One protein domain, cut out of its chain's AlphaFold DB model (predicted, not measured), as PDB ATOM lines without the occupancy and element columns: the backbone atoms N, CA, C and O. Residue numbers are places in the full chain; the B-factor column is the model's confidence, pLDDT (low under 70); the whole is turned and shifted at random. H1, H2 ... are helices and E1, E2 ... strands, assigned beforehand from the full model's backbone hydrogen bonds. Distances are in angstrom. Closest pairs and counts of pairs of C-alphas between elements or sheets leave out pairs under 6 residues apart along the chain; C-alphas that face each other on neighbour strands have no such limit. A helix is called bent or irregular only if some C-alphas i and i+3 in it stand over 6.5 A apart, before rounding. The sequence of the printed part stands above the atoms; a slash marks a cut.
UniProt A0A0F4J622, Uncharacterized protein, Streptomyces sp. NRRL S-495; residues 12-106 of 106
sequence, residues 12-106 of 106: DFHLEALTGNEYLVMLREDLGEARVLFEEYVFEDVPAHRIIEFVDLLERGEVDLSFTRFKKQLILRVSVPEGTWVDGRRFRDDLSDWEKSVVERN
ATOM      1  N   ASP A  12     -35.848 -40.017  27.017       82.69
ATOM      2  CA  ASP A  12     -36.276 -40.348  25.669       82.69
ATOM      3  C   ASP A  12     -36.926 -41.734  25.693       82.69
ATOM      4  O   ASP A  12     -36.340 -42.700  26.194       82.69
ATOM      5  N   PHE A  13     -38.136 -41.852  25.155       86.69
ATOM      6  CA  PHE A  13     -38.791 -43.139  24.942       86.69
ATOM      7  C   PHE A  13     -39.302 -43.277  23.521       86.69
ATOM      8  O   PHE A  13     -39.712 -42.319  22.870       86.69
ATOM      9  N   HIS A  14     -39.266 -44.521  23.065       89.56
ATOM     10  CA  HIS A  14     -39.751 -44.928  21.765       89.56
ATOM     11  C   HIS A  14     -41.146 -45.530  21.922       89.56
ATOM     12  O   HIS A  14     -41.344 -46.422  22.753       89.56
ATOM     13  N   LEU A  15     -42.103 -45.025  21.153       89.56
ATOM     14  CA  LEU A  15     -43.459 -45.543  21.084       89.56
ATOM     15  C   LEU A  15     -43.700 -46.091  19.683       89.56
ATOM     16  O   LEU A  15     -43.415 -45.423  18.696       89.56
ATOM     17  N   GLU A  16     -44.261 -47.289  19.614       91.75
ATOM     18  CA  GLU A  16     -44.692 -47.913  18.367       91.75
ATOM     19  C   GLU A  16     -46.217 -48.020  18.400       91.75
ATOM     20  O   GLU A  16     -46.797 -48.613  19.318       91.75
ATOM     21  N   ALA A  17     -46.877 -47.396  17.429       87.56
ATOM     22  CA  ALA A  17     -48.315 -47.494  17.256       87.56
ATOM     23  C   ALA A  17     -48.700 -48.846  16.636       87.56
ATOM     24  O   ALA A  17     -47.916 -49.490  15.945       87.56
ATOM     25  N   LEU A  18     -49.958 -49.263  16.811       85.50
ATOM     26  CA  LEU A  18     -50.468 -50.518  16.231       85.50
ATOM     27  C   LEU A  18     -50.441 -50.542  14.693       85.50
ATOM     28  O   LEU A  18     -50.510 -51.610  14.089       85.50
ATOM     29  N   THR A  19     -50.364 -49.372  14.067       84.50
ATOM     30  CA  THR A  19     -50.190 -49.186  12.623       84.50
ATOM     31  C   THR A  19     -48.759 -49.463  12.151       84.50
ATOM     32  O   THR A  19     -48.539 -49.561  10.946       84.50
ATOM     33  N   GLY A  20     -47.807 -49.628  13.079       87.44
ATOM     34  CA  GLY A  20     -46.375 -49.775  12.814       87.44
ATOM     35  C   GLY A  20     -45.614 -48.448  12.750       87.44
ATOM     36  O   GLY A  20     -44.419 -48.452  12.474       87.44
ATOM     37  N   ASN A  21     -46.289 -47.320  12.987       90.19
ATOM     38  CA  ASN A  21     -45.652 -46.009  13.045       90.19
ATOM     39  C   ASN A  21     -44.829 -45.853  14.326       90.19
ATOM     40  O   ASN A  21     -45.269 -46.208  15.421       90.19
ATOM     41  N   GLU A  22     -43.644 -45.274  14.178       93.12
ATOM     42  CA  GLU A  22     -42.673 -45.090  15.250       93.12
ATOM     43  C   GLU A  22     -42.590 -43.619  15.669       93.12
ATOM     44  O   GLU A  22     -42.499 -42.717  14.835       93.12
ATOM     45  N   TYR A  23     -42.588 -43.385  16.979       92.62
ATOM     46  CA  TYR A  23     -42.553 -42.064  17.591       92.62
ATOM     47  C   TYR A  23     -41.439 -41.992  18.624       92.62
ATOM     48  O   TYR A  23     -41.417 -42.757  19.592       92.62
ATOM     49  N   LEU A  24     -40.541 -41.024  18.470       93.38
ATOM     50  CA  LEU A  24     -39.573 -40.696  19.511       93.38
ATOM     51  C   LEU A  24     -40.142 -39.579  20.376       93.38
ATOM     52  O   LEU A  24     -40.516 -38.525  19.869       93.38
ATOM     53  N   VAL A  25     -40.180 -39.788  21.685       91.94
ATOM     54  CA  VAL A  25     -40.714 -38.805  22.617       91.94
ATOM     55  C   VAL A  25     -39.667 -38.435  23.645       91.94
ATOM     56  O   VAL A  25     -39.120 -39.302  24.319       91.94
ATOM     57  N   MET A  26     -39.407 -37.138  23.763       91.88
ATOM     58  CA  MET A  26     -38.446 -36.570  24.701       91.88
ATOM     59  C   MET A  26     -39.204 -35.784  25.768       91.88
ATOM     60  O   MET A  26     -39.885 -34.803  25.448       91.88
ATOM     61  N   LEU A  27     -39.094 -36.189  27.034       87.31
ATOM     62  CA  LEU A  27     -39.720 -35.460  28.137       87.31
ATOM     63  C   LEU A  27     -38.932 -34.222  28.541       87.31
ATOM     64  O   LEU A  27     -37.720 -34.269  28.753       87.31
ATOM     65  N   ARG A  28     -39.671 -33.139  28.765       84.25
ATOM     66  CA  ARG A  28     -39.211 -31.920  29.426       84.25
ATOM     67  C   ARG A  28     -39.900 -31.848  30.786       84.25
ATOM     68  O   ARG A  28     -40.913 -31.172  30.961       84.25
ATOM     69  N   GLU A  29     -39.391 -32.645  31.733       69.62
ATOM     70  CA  GLU A  29     -40.001 -32.838  33.062       69.62
ATOM     71  C   GLU A  29     -40.204 -31.520  33.823       69.62
ATOM     72  O   GLU A  29     -41.168 -31.382  34.574       69.62
ATOM     73  N   ASP A  30     -39.330 -30.541  33.597       74.75
ATOM     74  CA  ASP A  30     -39.389 -29.204  34.187       74.75
ATOM     75  C   ASP A  30     -40.602 -28.382  33.727       74.75
ATOM     76  O   ASP A  30     -41.027 -27.470  34.438       74.75
ATOM     77  N   LEU A  31     -41.182 -28.722  32.575       75.56
ATOM     78  CA  LEU A  31     -42.309 -28.010  31.969       75.56
ATOM     79  C   LEU A  31     -43.605 -28.827  31.939       75.56
ATOM     80  O   LEU A  31     -44.665 -28.279  31.655       75.56
ATOM     81  N   GLY A  32     -43.550 -30.128  32.250       85.25
ATOM     82  CA  GLY A  32     -44.709 -31.017  32.109       85.25
ATOM     83  C   GLY A  32     -45.114 -31.246  30.646       85.25
ATOM     84  O   GLY A  32     -46.251 -31.630  30.359       85.25
ATOM     85  N   GLU A  33     -44.173 -31.021  29.735       88.75
ATOM     86  CA  GLU A  33     -44.338 -31.072  28.287       88.75
ATOM     87  C   GLU A  33     -43.369 -32.089  27.677       88.75
ATOM     88  O   GLU A  33     -42.432 -32.576  28.315       88.75
ATOM     89  N   ALA A  34     -43.607 -32.428  26.422       90.31
ATOM     90  CA  ALA A  34     -42.839 -33.379  25.656       90.31
ATOM     91  C   ALA A  34     -42.672 -32.881  24.227       90.31
ATOM     92  O   ALA A  34     -43.541 -32.213  23.664       90.31
ATOM     93  N   ARG A  35     -41.547 -33.260  23.635       91.50
ATOM     94  CA  ARG A  35     -41.340 -33.182  22.198       91.50
ATOM     95  C   ARG A  35     -41.622 -34.550  21.607       91.50
ATOM     96  O   ARG A  35     -41.036 -35.529  22.062       91.50
ATOM     97  N   VAL A  36     -42.483 -34.613  20.600       92.00
ATOM     98  CA  VAL A  36     -42.805 -35.855  19.890       92.00
ATOM     99  C   VAL A  36     -42.288 -35.729  18.466       92.00
ATOM    100  O   VAL A  36     -42.635 -34.788  17.760       92.00
ATOM    101  N   LEU A  37     -41.437 -36.654  18.047       91.94
ATOM    102  CA  LEU A  37     -40.920 -36.736  16.691       91.94
ATOM    103  C   LEU A  37     -41.623 -37.889  15.980       91.94
ATOM    104  O   LEU A  37     -41.669 -39.002  16.506       91.94
ATOM    105  N   PHE A  38     -42.143 -37.606  14.793       90.31
ATOM    106  CA  PHE A  38     -42.758 -38.577  13.897       90.31
ATOM    107  C   PHE A  38     -42.223 -38.337  12.490       90.31
ATOM    108  O   PHE A  38     -42.400 -37.246  11.947       90.31
ATOM    109  N   GLU A  39     -41.550 -39.336  11.921       87.56
ATOM    110  CA  GLU A  39     -40.780 -39.174  10.685       87.56
ATOM    111  C   GLU A  39     -39.816 -37.968  10.791       87.56
ATOM    112  O   GLU A  39     -38.910 -37.943  11.624       87.56
ATOM    113  N   GLU A  40     -40.020 -36.950   9.959       85.38
ATOM    114  CA  GLU A  40     -39.271 -35.692   9.924       85.38
ATOM    115  C   GLU A  40     -39.987 -34.536  10.643       85.38
ATOM    116  O   GLU A  40     -39.451 -33.428  10.736       85.38
ATOM    117  N   TYR A  41     -41.201 -34.777  11.145       86.44
ATOM    118  CA  TYR A  41     -42.010 -33.776  11.823       86.44
ATOM    119  C   TYR A  41     -41.772 -33.784  13.335       86.44
ATOM    120  O   TYR A  41     -41.644 -34.834  13.967       86.44
ATOM    121  N   VAL A  42     -41.747 -32.590  13.927       89.25
ATOM    122  CA  VAL A  42     -41.566 -32.391  15.367       89.25
ATOM    123  C   VAL A  42     -42.771 -31.640  15.918       89.25
ATOM    124  O   VAL A  42     -43.016 -30.496  15.538       89.25
ATOM    125  N   PHE A  43     -43.496 -32.282  16.830       89.94
ATOM    126  CA  PHE A  43     -44.525 -31.664  17.657       89.94
ATOM    127  C   PHE A  43     -43.872 -31.146  18.941       89.94
ATOM    128  O   PHE A  43     -43.267 -31.919  19.692       89.94
ATOM    129  N   GLU A  44     -43.970 -29.841  19.183       88.75
ATOM    130  CA  GLU A  44     -43.405 -29.183  20.366       88.75
ATOM    131  C   GLU A  44     -44.477 -28.979  21.443       88.75
ATOM    132  O   GLU A  44     -45.658 -28.896  21.138       88.75
ATOM    133  N   ASP A  45     -44.077 -28.875  22.708       88.75
ATOM    134  CA  ASP A  45     -44.973 -28.501  23.813       88.75
ATOM    135  C   ASP A  45     -46.231 -29.408  23.929       88.75
ATOM    136  O   ASP A  45     -47.340 -28.977  24.261       88.75
ATOM    137  N   VAL A  46     -46.075 -30.708  23.637       89.19
ATOM    138  CA  VAL A  46     -47.128 -31.722  23.824       89.19
ATOM    139  C   VAL A  46     -47.260 -32.017  25.319       89.19
ATOM    140  O   VAL A  46     -46.257 -32.333  25.953       89.19
ATOM    141  N   PRO A  47     -48.455 -31.982  25.933       88.50
ATOM    142  CA  PRO A  47     -48.593 -32.274  27.357       88.50
ATOM    143  C   PRO A  47     -48.084 -33.685  27.695       88.50
ATOM    144  O   PRO A  47     -48.606 -34.679  27.191       88.50
ATOM    145  N   ALA A  48     -47.088 -33.791  28.582       88.44
ATOM    146  CA  ALA A  48     -46.372 -35.048  28.823       88.44
ATOM    147  C   ALA A  48     -47.290 -36.174  29.331       88.44
ATOM    148  O   ALA A  48     -47.170 -37.335  28.950       88.44
ATOM    149  N   HIS A  49     -48.273 -35.830  30.159       86.81
ATOM    150  CA  HIS A  49     -49.252 -36.781  30.687       86.81
ATOM    151  C   HIS A  49     -50.265 -37.286  29.638       86.81
ATOM    152  O   HIS A  49     -51.077 -38.150  29.958       86.81
ATOM    153  N   ARG A  50     -50.227 -36.763  28.402       87.56
ATOM    154  CA  ARG A  50     -51.168 -37.059  27.305       87.56
ATOM    155  C   ARG A  50     -50.513 -37.677  26.079       87.56
ATOM    156  O   ARG A  50     -51.195 -37.887  25.085       87.56
ATOM    157  N   ILE A  51     -49.221 -37.996  26.130       89.69
ATOM    158  CA  ILE A  51     -48.456 -38.478  24.967       89.69
ATOM    159  C   ILE A  51     -49.142 -39.666  24.274       89.69
ATOM    160  O   ILE A  51     -49.245 -39.684  23.054       89.69
ATOM    161  N   ILE A  52     -49.650 -40.637  25.040       90.38
ATOM    162  CA  ILE A  52     -50.307 -41.826  24.474       90.38
ATOM    163  C   ILE A  52     -51.597 -41.461  23.732       90.38
ATOM    164  O   ILE A  52     -51.835 -41.944  22.630       90.38
ATOM    165  N   GLU A  53     -52.417 -40.593  24.320       89.69
ATOM    166  CA  GLU A  53     -53.674 -40.136  23.720       89.69
ATOM    167  C   GLU A  53     -53.408 -39.268  22.489       89.69
ATOM    168  O   GLU A  53     -54.084 -39.397  21.476       89.69
ATOM    169  N   PHE A  54     -52.383 -38.418  22.560       90.31
ATOM    170  CA  PHE A  54     -51.926 -37.613  21.439       90.31
ATOM    171  C   PHE A  54     -51.520 -38.490  20.249       90.31
ATOM    172  O   PHE A  54     -52.010 -38.269  19.147       90.31
ATOM    173  N   VAL A  55     -50.692 -39.518  20.472       91.31
ATOM    174  CA  VAL A  55     -50.293 -40.468  19.421       91.31
ATOM    175  C   VAL A  55     -51.508 -41.205  18.848       91.31
ATOM    176  O   VAL A  55     -51.648 -41.270  17.633       91.31
ATOM    177  N   ASP A  56     -52.433 -41.690  19.681       90.75
ATOM    178  CA  ASP A  56     -53.666 -42.345  19.204       90.75
ATOM    179  C   ASP A  56     -54.520 -41.414  18.318       90.75
ATOM    180  O   ASP A  56     -55.058 -41.843  17.298       90.75
ATOM    181  N   LEU A  57     -54.604 -40.123  18.648       90.00
ATOM    182  CA  LEU A  57     -55.312 -39.133  17.828       90.00
ATOM    183  C   LEU A  57     -54.600 -38.853  16.496       90.00
ATOM    184  O   LEU A  57     -55.269 -38.729  15.466       90.00
ATOM    185  N   LEU A  58     -53.260 -38.798  16.491       89.19
ATOM    186  CA  LEU A  58     -52.478 -38.692  15.252       89.19
ATOM    187  C   LEU A  58     -52.741 -39.891  14.332       89.19
ATOM    188  O   LEU A  58     -52.992 -39.710  13.140       89.19
ATOM    189  N   GLU A  59     -52.748 -41.102  14.891       89.38
ATOM    190  CA  GLU A  59     -52.996 -42.349  14.159       89.38
ATOM    191  C   GLU A  59     -54.399 -42.422  13.557       89.38
ATOM    192  O   GLU A  59     -54.598 -42.926  12.449       89.38
ATOM    193  N   ARG A  60     -55.391 -41.871  14.258       88.06
ATOM    194  CA  ARG A  60     -56.770 -41.773  13.762       88.06
ATOM    195  C   ARG A  60     -56.958 -40.674  12.719       88.06
ATOM    196  O   ARG A  60     -58.030 -40.583  12.126       88.06
ATOM    197  N   GLY A  61     -55.935 -39.850  12.481       85.12
ATOM    198  CA  GLY A  61     -56.024 -38.690  11.602       85.12
ATOM    199  C   GLY A  61     -56.911 -37.579  12.165       85.12
ATOM    200  O   GLY A  61     -57.406 -36.757  11.401       85.12
ATOM    201  N   GLU A  62     -57.118 -37.534  13.484       87.62
ATOM    202  CA  GLU A  62     -57.916 -36.507  14.168       87.62
ATOM    203  C   GLU A  62     -57.097 -35.218  14.372       87.62
ATOM    204  O   GLU A  62     -56.940 -34.698  15.480       87.62
ATOM    205  N   VAL A  63     -56.551 -34.709  13.263       88.06
ATOM    206  CA  VAL A  63     -55.645 -33.560  13.207       88.06
ATOM    207  C   VAL A  63     -56.167 -32.547  12.196       88.06
ATOM    208  O   VAL A  63     -56.299 -32.840  11.008       88.06
ATOM    209  N   ASP A  64     -56.423 -31.328  12.663       88.88
ATOM    210  CA  ASP A  64     -56.739 -30.189  11.802       88.88
ATOM    211  C   ASP A  64     -55.465 -29.393  11.503       88.88
ATOM    212  O   ASP A  64     -54.688 -29.050  12.400       88.88
ATOM    213  N   LEU A  65     -55.264 -29.090  10.224       88.44
ATOM    214  CA  LEU A  65     -54.108 -28.365   9.723       88.44
ATOM    215  C   LEU A  65     -54.589 -27.181   8.892       88.44
ATOM    216  O   LEU A  65     -55.239 -27.337   7.860       88.44
ATOM    217  N   SER A  66     -54.246 -25.969   9.321       88.75
ATOM    218  CA  SER A  66     -54.759 -24.752   8.691       88.75
ATOM    219  C   SER A  66     -53.677 -23.703   8.487       88.75
ATOM    220  O   SER A  66     -52.831 -23.455   9.346       88.75
ATOM    221  N   PHE A  67     -53.723 -23.021   7.345       87.62
ATOM    222  CA  PHE A  67     -52.872 -21.862   7.109       87.62
ATOM    223  C   PHE A  67     -53.455 -20.629   7.792       87.62
ATOM    224  O   PHE A  67     -54.648 -20.333   7.696       87.62
ATOM    225  N   THR A  68     -52.592 -19.827   8.410       85.44
ATOM    226  CA  THR A  68     -52.966 -18.462   8.803       85.44
ATOM    227  C   THR A  68     -53.373 -17.627   7.586       85.44
ATOM    228  O   THR A  68     -52.972 -17.904   6.455       85.44
ATOM    229  N   ARG A  69     -54.122 -16.537   7.810       81.12
ATOM    230  CA  ARG A  69     -54.655 -15.657   6.746       81.12
ATOM    231  C   ARG A  69     -53.609 -15.200   5.720       81.12
ATOM    232  O   ARG A  69     -53.940 -15.000   4.557       81.12
ATOM    233  N   PHE A  70     -52.360 -15.020   6.147       82.19
ATOM    234  CA  PHE A  70     -51.258 -14.576   5.289       82.19
ATOM    235  C   PHE A  70     -50.375 -15.722   4.776       82.19
ATOM    236  O   PHE A  70     -49.337 -15.443   4.185       82.19
ATOM    237  N   LYS A  71     -50.750 -16.983   5.038       80.31
ATOM    238  CA  LYS A  71     -49.988 -18.203   4.725       80.31
ATOM    239  C   LYS A  71     -48.528 -18.167   5.198       80.31
ATOM    240  O   LYS A  71     -47.657 -18.750   4.578       80.31
ATOM    241  N   LYS A  72     -48.246 -17.467   6.302       82.25
ATOM    242  CA  LYS A  72     -46.887 -17.377   6.883       82.25
ATOM    243  C   LYS A  72     -46.644 -18.386   7.999       82.25
ATOM    244  O   LYS A  72     -45.514 -18.564   8.449       82.25
ATOM    245  N   GLN A  73     -47.719 -18.974   8.497       86.31
ATOM    246  CA  GLN A  73     -47.722 -19.920   9.596       86.31
ATOM    247  C   GLN A  73     -48.750 -20.998   9.309       86.31
ATOM    248  O   GLN A  73     -49.832 -20.689   8.789       86.31
ATOM    249  N   LEU A  74     -48.380 -22.210   9.685       87.62
ATOM    250  CA  LEU A  74     -49.233 -23.378   9.724       87.62
ATOM    251  C   LEU A  74     -49.662 -23.586  11.173       87.62
ATOM    252  O   LEU A  74     -48.816 -23.523  12.062       87.62
ATOM    253  N   ILE A  75     -50.958 -23.760  11.401       89.56
ATOM    254  CA  ILE A  75     -51.532 -24.033  12.716       89.56
ATOM    255  C   ILE A  75     -52.057 -25.458  12.715       89.56
ATOM    256  O   ILE A  75     -52.908 -25.796  11.887       89.56
ATOM    257  N   LEU A  76     -51.556 -26.240  13.661       89.50
ATOM    258  CA  LEU A  76     -51.945 -27.610  13.931       89.50
ATOM    259  C   LEU A  76     -52.870 -27.633  15.136       89.50
ATOM    260  O   LEU A  76     -52.632 -26.930  16.119       89.50
ATOM    261  N   ARG A  77     -53.928 -28.435  15.058       90.94
ATOM    262  CA  ARG A  77     -54.877 -28.625  16.149       90.94
ATOM    263  C   ARG A  77     -55.192 -30.095  16.319       90.94
ATOM    264  O   ARG A  77     -55.578 -30.759  15.363       90.94
ATOM    265  N   VAL A  78     -55.088 -30.568  17.552       88.19
ATOM    266  CA  VAL A  78     -55.461 -31.928  17.939       88.19
ATOM    267  C   VAL A  78     -56.506 -31.830  19.045       88.19
ATOM    268  O   VAL A  78     -56.288 -31.160  20.059       88.19
ATOM    269  N   SER A  79     -57.670 -32.443  18.826       84.25
ATOM    270  CA  SER A  79     -58.779 -32.410  19.787       84.25
ATOM    271  C   SER A  79     -58.550 -33.462  20.865       84.25
ATOM    272  O   SER A  79     -58.842 -34.635  20.674       84.25
ATOM    273  N   VAL A  80     -58.016 -33.034  22.003       81.19
ATOM    274  CA  VAL A  80     -57.797 -33.883  23.177       81.19
ATOM    275  C   VAL A  80     -59.013 -33.816  24.119       81.19
ATOM    276  O   VAL A  80     -59.784 -32.857  24.058       81.19
ATOM    277  N   PRO A  81     -59.231 -34.790  25.021       74.88
ATOM    278  CA  PRO A  81     -60.441 -34.836  25.854       74.88
ATOM    279  C   PRO A  81     -60.760 -33.557  26.660       74.88
ATOM    280  O   PRO A  81     -61.930 -33.255  26.884       74.88
ATOM    281  N   GLU A  82     -59.750 -32.785  27.078       75.38
ATOM    282  CA  GLU A  82     -59.924 -31.541  27.851       75.38
ATOM    283  C   GLU A  82     -59.862 -30.247  27.025       75.38
ATOM    284  O   GLU A  82     -59.955 -29.153  27.586       75.38
ATOM    285  N   GLY A  83     -59.708 -30.331  25.704       79.50
ATOM    286  CA  GLY A  83     -59.627 -29.144  24.861       79.50
ATOM    287  C   GLY A  83     -58.925 -29.391  23.537       79.50
ATOM    288  O   GLY A  83     -58.899 -30.489  23.000       79.50
ATOM    289  N   THR A  84     -58.347 -28.343  22.975       85.25
ATOM    290  CA  THR A  84     -57.593 -28.455  21.729       85.25
ATOM    291  C   THR A  84     -56.147 -28.136  22.032       85.25
ATOM    292  O   THR A  84     -55.840 -27.017  22.445       85.25
ATOM    293  N   TRP A  85     -55.270 -29.116  21.837       88.81
ATOM    294  CA  TRP A  85     -53.849 -28.834  21.762       88.81
ATOM    295  C   TRP A  85     -53.581 -28.120  20.440       88.81
ATOM    296  O   TRP A  85     -54.114 -28.514  19.399       88.81
ATOM    297  N   VAL A  86     -52.815 -27.034  20.497       87.88
ATOM    298  CA  VAL A  86     -52.543 -26.176  19.347       87.88
ATOM    299  C   VAL A  86     -51.053 -25.919  19.278       87.88
ATOM    300  O   VAL A  86     -50.480 -25.419  20.241       87.88
ATOM    301  N   ASP A  87     -50.477 -26.167  18.112       87.62
ATOM    302  CA  ASP A  87     -49.105 -25.790  17.791       87.62
ATOM    303  C   ASP A  87     -49.083 -24.967  16.501       87.62
ATOM    304  O   ASP A  87     -50.011 -24.992  15.684       87.62
ATOM    305  N   GLY A  88     -48.045 -24.159  16.341       83.56
ATOM    306  CA  GLY A  88     -47.887 -23.292  15.196       83.56
ATOM    307  C   GLY A  88     -46.432 -23.107  14.814       83.56
ATOM    308  O   GLY A  88     -45.649 -22.518  15.558       83.56
ATOM    309  N   ARG A  89     -46.095 -23.468  13.574       85.00
ATOM    310  CA  ARG A  89     -44.768 -23.206  13.008       85.00
ATOM    311  C   ARG A  89     -44.817 -22.190  11.876       85.00
ATOM    312  O   ARG A  89     -45.823 -22.014  11.185       85.00
ATOM    313  N   ARG A  90     -43.701 -21.486  11.671       82.69
ATOM    314  CA  ARG A  90     -43.531 -20.627  10.489       82.69
ATOM    315  C   ARG A  90     -43.387 -21.499   9.247       82.69
ATOM    316  O   ARG A  90     -42.622 -22.454   9.253       82.69
ATOM    317  N   PHE A  91     -44.091 -21.109   8.194       75.50
ATOM    318  CA  PHE A  91     -44.135 -21.805   6.917       75.50
ATOM    319  C   PHE A  91     -43.267 -21.051   5.900       75.50
ATOM    320  O   PHE A  91     -43.456 -19.843   5.721       75.50
ATOM    321  N   ARG A  92     -42.291 -21.728   5.279       74.25
ATOM    322  CA  ARG A  92     -41.419 -21.171   4.227       74.25
ATOM    323  C   ARG A  92     -41.609 -21.917   2.900       74.25
ATOM    324  O   ARG A  92     -40.641 -22.177   2.196       74.25
ATOM    325  N   ASP A  93     -42.863 -22.227   2.574       70.81
ATOM    326  CA  ASP A  93     -43.263 -22.992   1.383       70.81
ATOM    327  C   ASP A  93     -42.771 -24.455   1.358       70.81
ATOM    328  O   ASP A  93     -42.782 -25.109   0.317       70.81
ATOM    329  N   ASP A  94     -42.399 -24.997   2.518       83.38
ATOM    330  CA  ASP A  94     -41.898 -26.352   2.725       83.38
ATOM    331  C   ASP A  94     -42.770 -27.116   3.733       83.38
ATOM    332  O   ASP A  94     -42.594 -27.006   4.946       83.38
ATOM    333  N   LEU A  95     -43.743 -27.885   3.236       84.94
ATOM    334  CA  LEU A  95     -44.445 -28.872   4.063       84.94
ATOM    335  C   LEU A  95     -43.621 -30.163   4.140       84.94
ATOM    336  O   LEU A  95     -43.052 -30.577   3.122       84.94
ATOM    337  N   SER A  96     -43.604 -30.803   5.309       85.44
ATOM    338  CA  SER A  96     -43.164 -32.195   5.427       85.44
ATOM    339  C   SER A  96     -44.107 -33.116   4.660       85.44
ATOM    340  O   SER A  96     -45.241 -32.744   4.330       85.44
ATOM    341  N   ASP A  97     -43.654 -34.326   4.357       86.50
ATOM    342  CA  ASP A  97     -44.492 -35.297   3.655       86.50
ATOM    343  C   ASP A  97     -45.721 -35.695   4.486       86.50
ATOM    344  O   ASP A  97     -46.835 -35.756   3.954       86.50
ATOM    345  N   TRP A  98     -45.564 -35.813   5.807       87.31
ATOM    346  CA  TRP A  98     -46.691 -35.990   6.716       87.31
ATOM    347  C   TRP A  98     -47.697 -34.829   6.645       87.31
ATOM    348  O   TRP A  98     -48.889 -35.075   6.458       87.31
ATOM    349  N   GLU A  99     -47.251 -33.569   6.725       87.81
ATOM    350  CA  GLU A  99     -48.146 -32.402   6.659       87.81
ATOM    351  C   GLU A  99     -48.906 -32.351   5.330       87.81
ATOM    352  O   GLU A  99     -50.111 -32.095   5.326       87.81
ATOM    353  N   LYS A 100     -48.234 -32.630   4.202       87.62
ATOM    354  CA  LYS A 100     -48.896 -32.749   2.890       87.62
ATOM    355  C   LYS A 100     -49.991 -33.806   2.941       87.62
ATOM    356  O   LYS A 100     -51.111 -33.538   2.513       87.62
ATOM    357  N   SER A 101     -49.690 -34.965   3.527       85.94
ATOM    358  CA  SER A 101     -50.652 -36.058   3.656       85.94
ATOM    359  C   SER A 101     -51.877 -35.679   4.498       85.94
ATOM    360  O   SER A 101     -52.971 -36.153   4.209       85.94
ATOM    361  N   VAL A 102     -51.722 -34.815   5.509       85.31
ATOM    362  CA  VAL A 102     -52.838 -34.310   6.329       85.31
ATOM    363  C   VAL A 102     -53.661 -33.279   5.554       85.31
ATOM    364  O   VAL A 102     -54.887 -33.345   5.580       85.31
ATOM    365  N   VAL A 103     -53.015 -32.358   4.826       84.94
ATOM    366  CA  VAL A 103     -53.716 -31.380   3.967       84.94
ATOM    367  C   VAL A 103     -54.559 -32.073   2.904       84.94
ATOM    368  O   VAL A 103     -55.675 -31.645   2.660       84.94
ATOM    369  N   GLU A 104     -54.043 -33.121   2.263       81.75
ATOM    370  CA  GLU A 104     -54.748 -33.831   1.187       81.75
ATOM    371  C   GLU A 104     -55.982 -34.611   1.663       81.75
ATOM    372  O   GLU A 104     -56.867 -34.909   0.859       81.75
ATOM    373  N   ARG A 105     -56.041 -34.965   2.953       75.06
ATOM    374  CA  ARG A 105     -57.169 -35.691   3.559       75.06
ATOM    375  C   ARG A 105     -58.299 -34.765   4.030       75.06
ATOM    376  O   ARG A 105     -59.404 -35.264   4.241       75.06
ATOM    377  N   ASN A 106     -58.013 -33.471   4.200       62.31
ATOM    378  CA  ASN A 106     -58.945 -32.428   4.649       62.31
ATOM    379  C   ASN A 106     -59.567 -31.672   3.464       62.31
ATOM    380  O   ASN A 106     -60.775 -31.353   3.547       62.31
TER     381      ASN A 106
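This is residues 12 to 106 of the 106 residues of an uncharacterized protein of Streptomyces sp. NRRL S-495 (UniProt A0A0F4J622). A strongly twisted sheet of four strands, E1 to E4, curls round helix H1, and a second sheet of three strands, E5 to E7, stands next to it, with the edge strands E4 and E7 nearest each other and H1 packed on both sheets. H2, at the end of the chain, crosses over E5 of the second sheet. The printed part has 95 residues with seven named strands and two named helices, in the order E1 E2 E3 E4 H1 E5 E6 E7 H2; both sheets, E1 - E2 - E3 - E4 and E5 - E6 - E7, are antiparallel. The class is mixed, helices and strands, and the whole is compact and rounded, with a radius of gyration of the C-alphas of 13.1 A and spans of 35 by 30 by 24 A.

E1, residues 12 to 16, E2, residues 22 to 28, E3, residues 33 to 38, and E4, residues 41 to 47, form a meander, each strand the antiparallel neighbour of the one before. N 13 and O 25 of the hairpin E1 and E2 are 2.9 A apart, within hydrogen-bond range, as are N 26 and O 35 of E2 and E3, 2.9 A, and N 36 and O 43 of E3 and E4, 2.9 A. H1, residues 48 to 59, is on this sheet in two layers, a helix on one face of a sheet; its closest C-alphas to E3 are those of Ala 48 and Glu 33, 4.5 A apart. H1 is irregular: C-alphas 49 and 52 are 8.1 A apart. E5, residues 63 to 67, E6, residues 73 to 80, and E7, residues 83 to 90, form a second meander, with N 64 and O 77 at 2.9 A and N 76 and O 87 at 2.8 A, both within range. H1 is on this sheet too; the closest C-alphas of H1 and E6 are those of Phe 54 and Val 80, 7.2 A apart. The closest C-alphas of E4 and E7 are those of Glu 44 and Asp 87, 7.1 A apart. H2, residues 97 to 105, is on the second sheet at a height over the sheet of 9.5 A, across the strands at 84 degrees to E5 on the local plane. H1 and H2 are apart. O i to N i+4 pairs are within range in 6 of 8 for H1 and 4 of 5 for H2.

E1 begins at C-alpha 12, (-36.276, -40.348, 25.669). E2 is 19.7 A long, E3 16.3 A, E4 16.9 A and H1 17.7 A, and H1 begins at C-alpha 48, (-46.372, -35.048, 28.823). E6 is 21.9 A long, E7 23.2 A and H2 12.7 A, and H2 ends at C-alpha 105, (-57.169, -35.691, 3.559).

The two C-alphas farthest apart are those of Leu 18 and Phe 70, 37.6 A. The printed part has no cut and no long link; E7 to H2 is a short link, and the other links are tight. The mean pLDDT of the printed part is 86.0, and residues 29 and 106 are under 70.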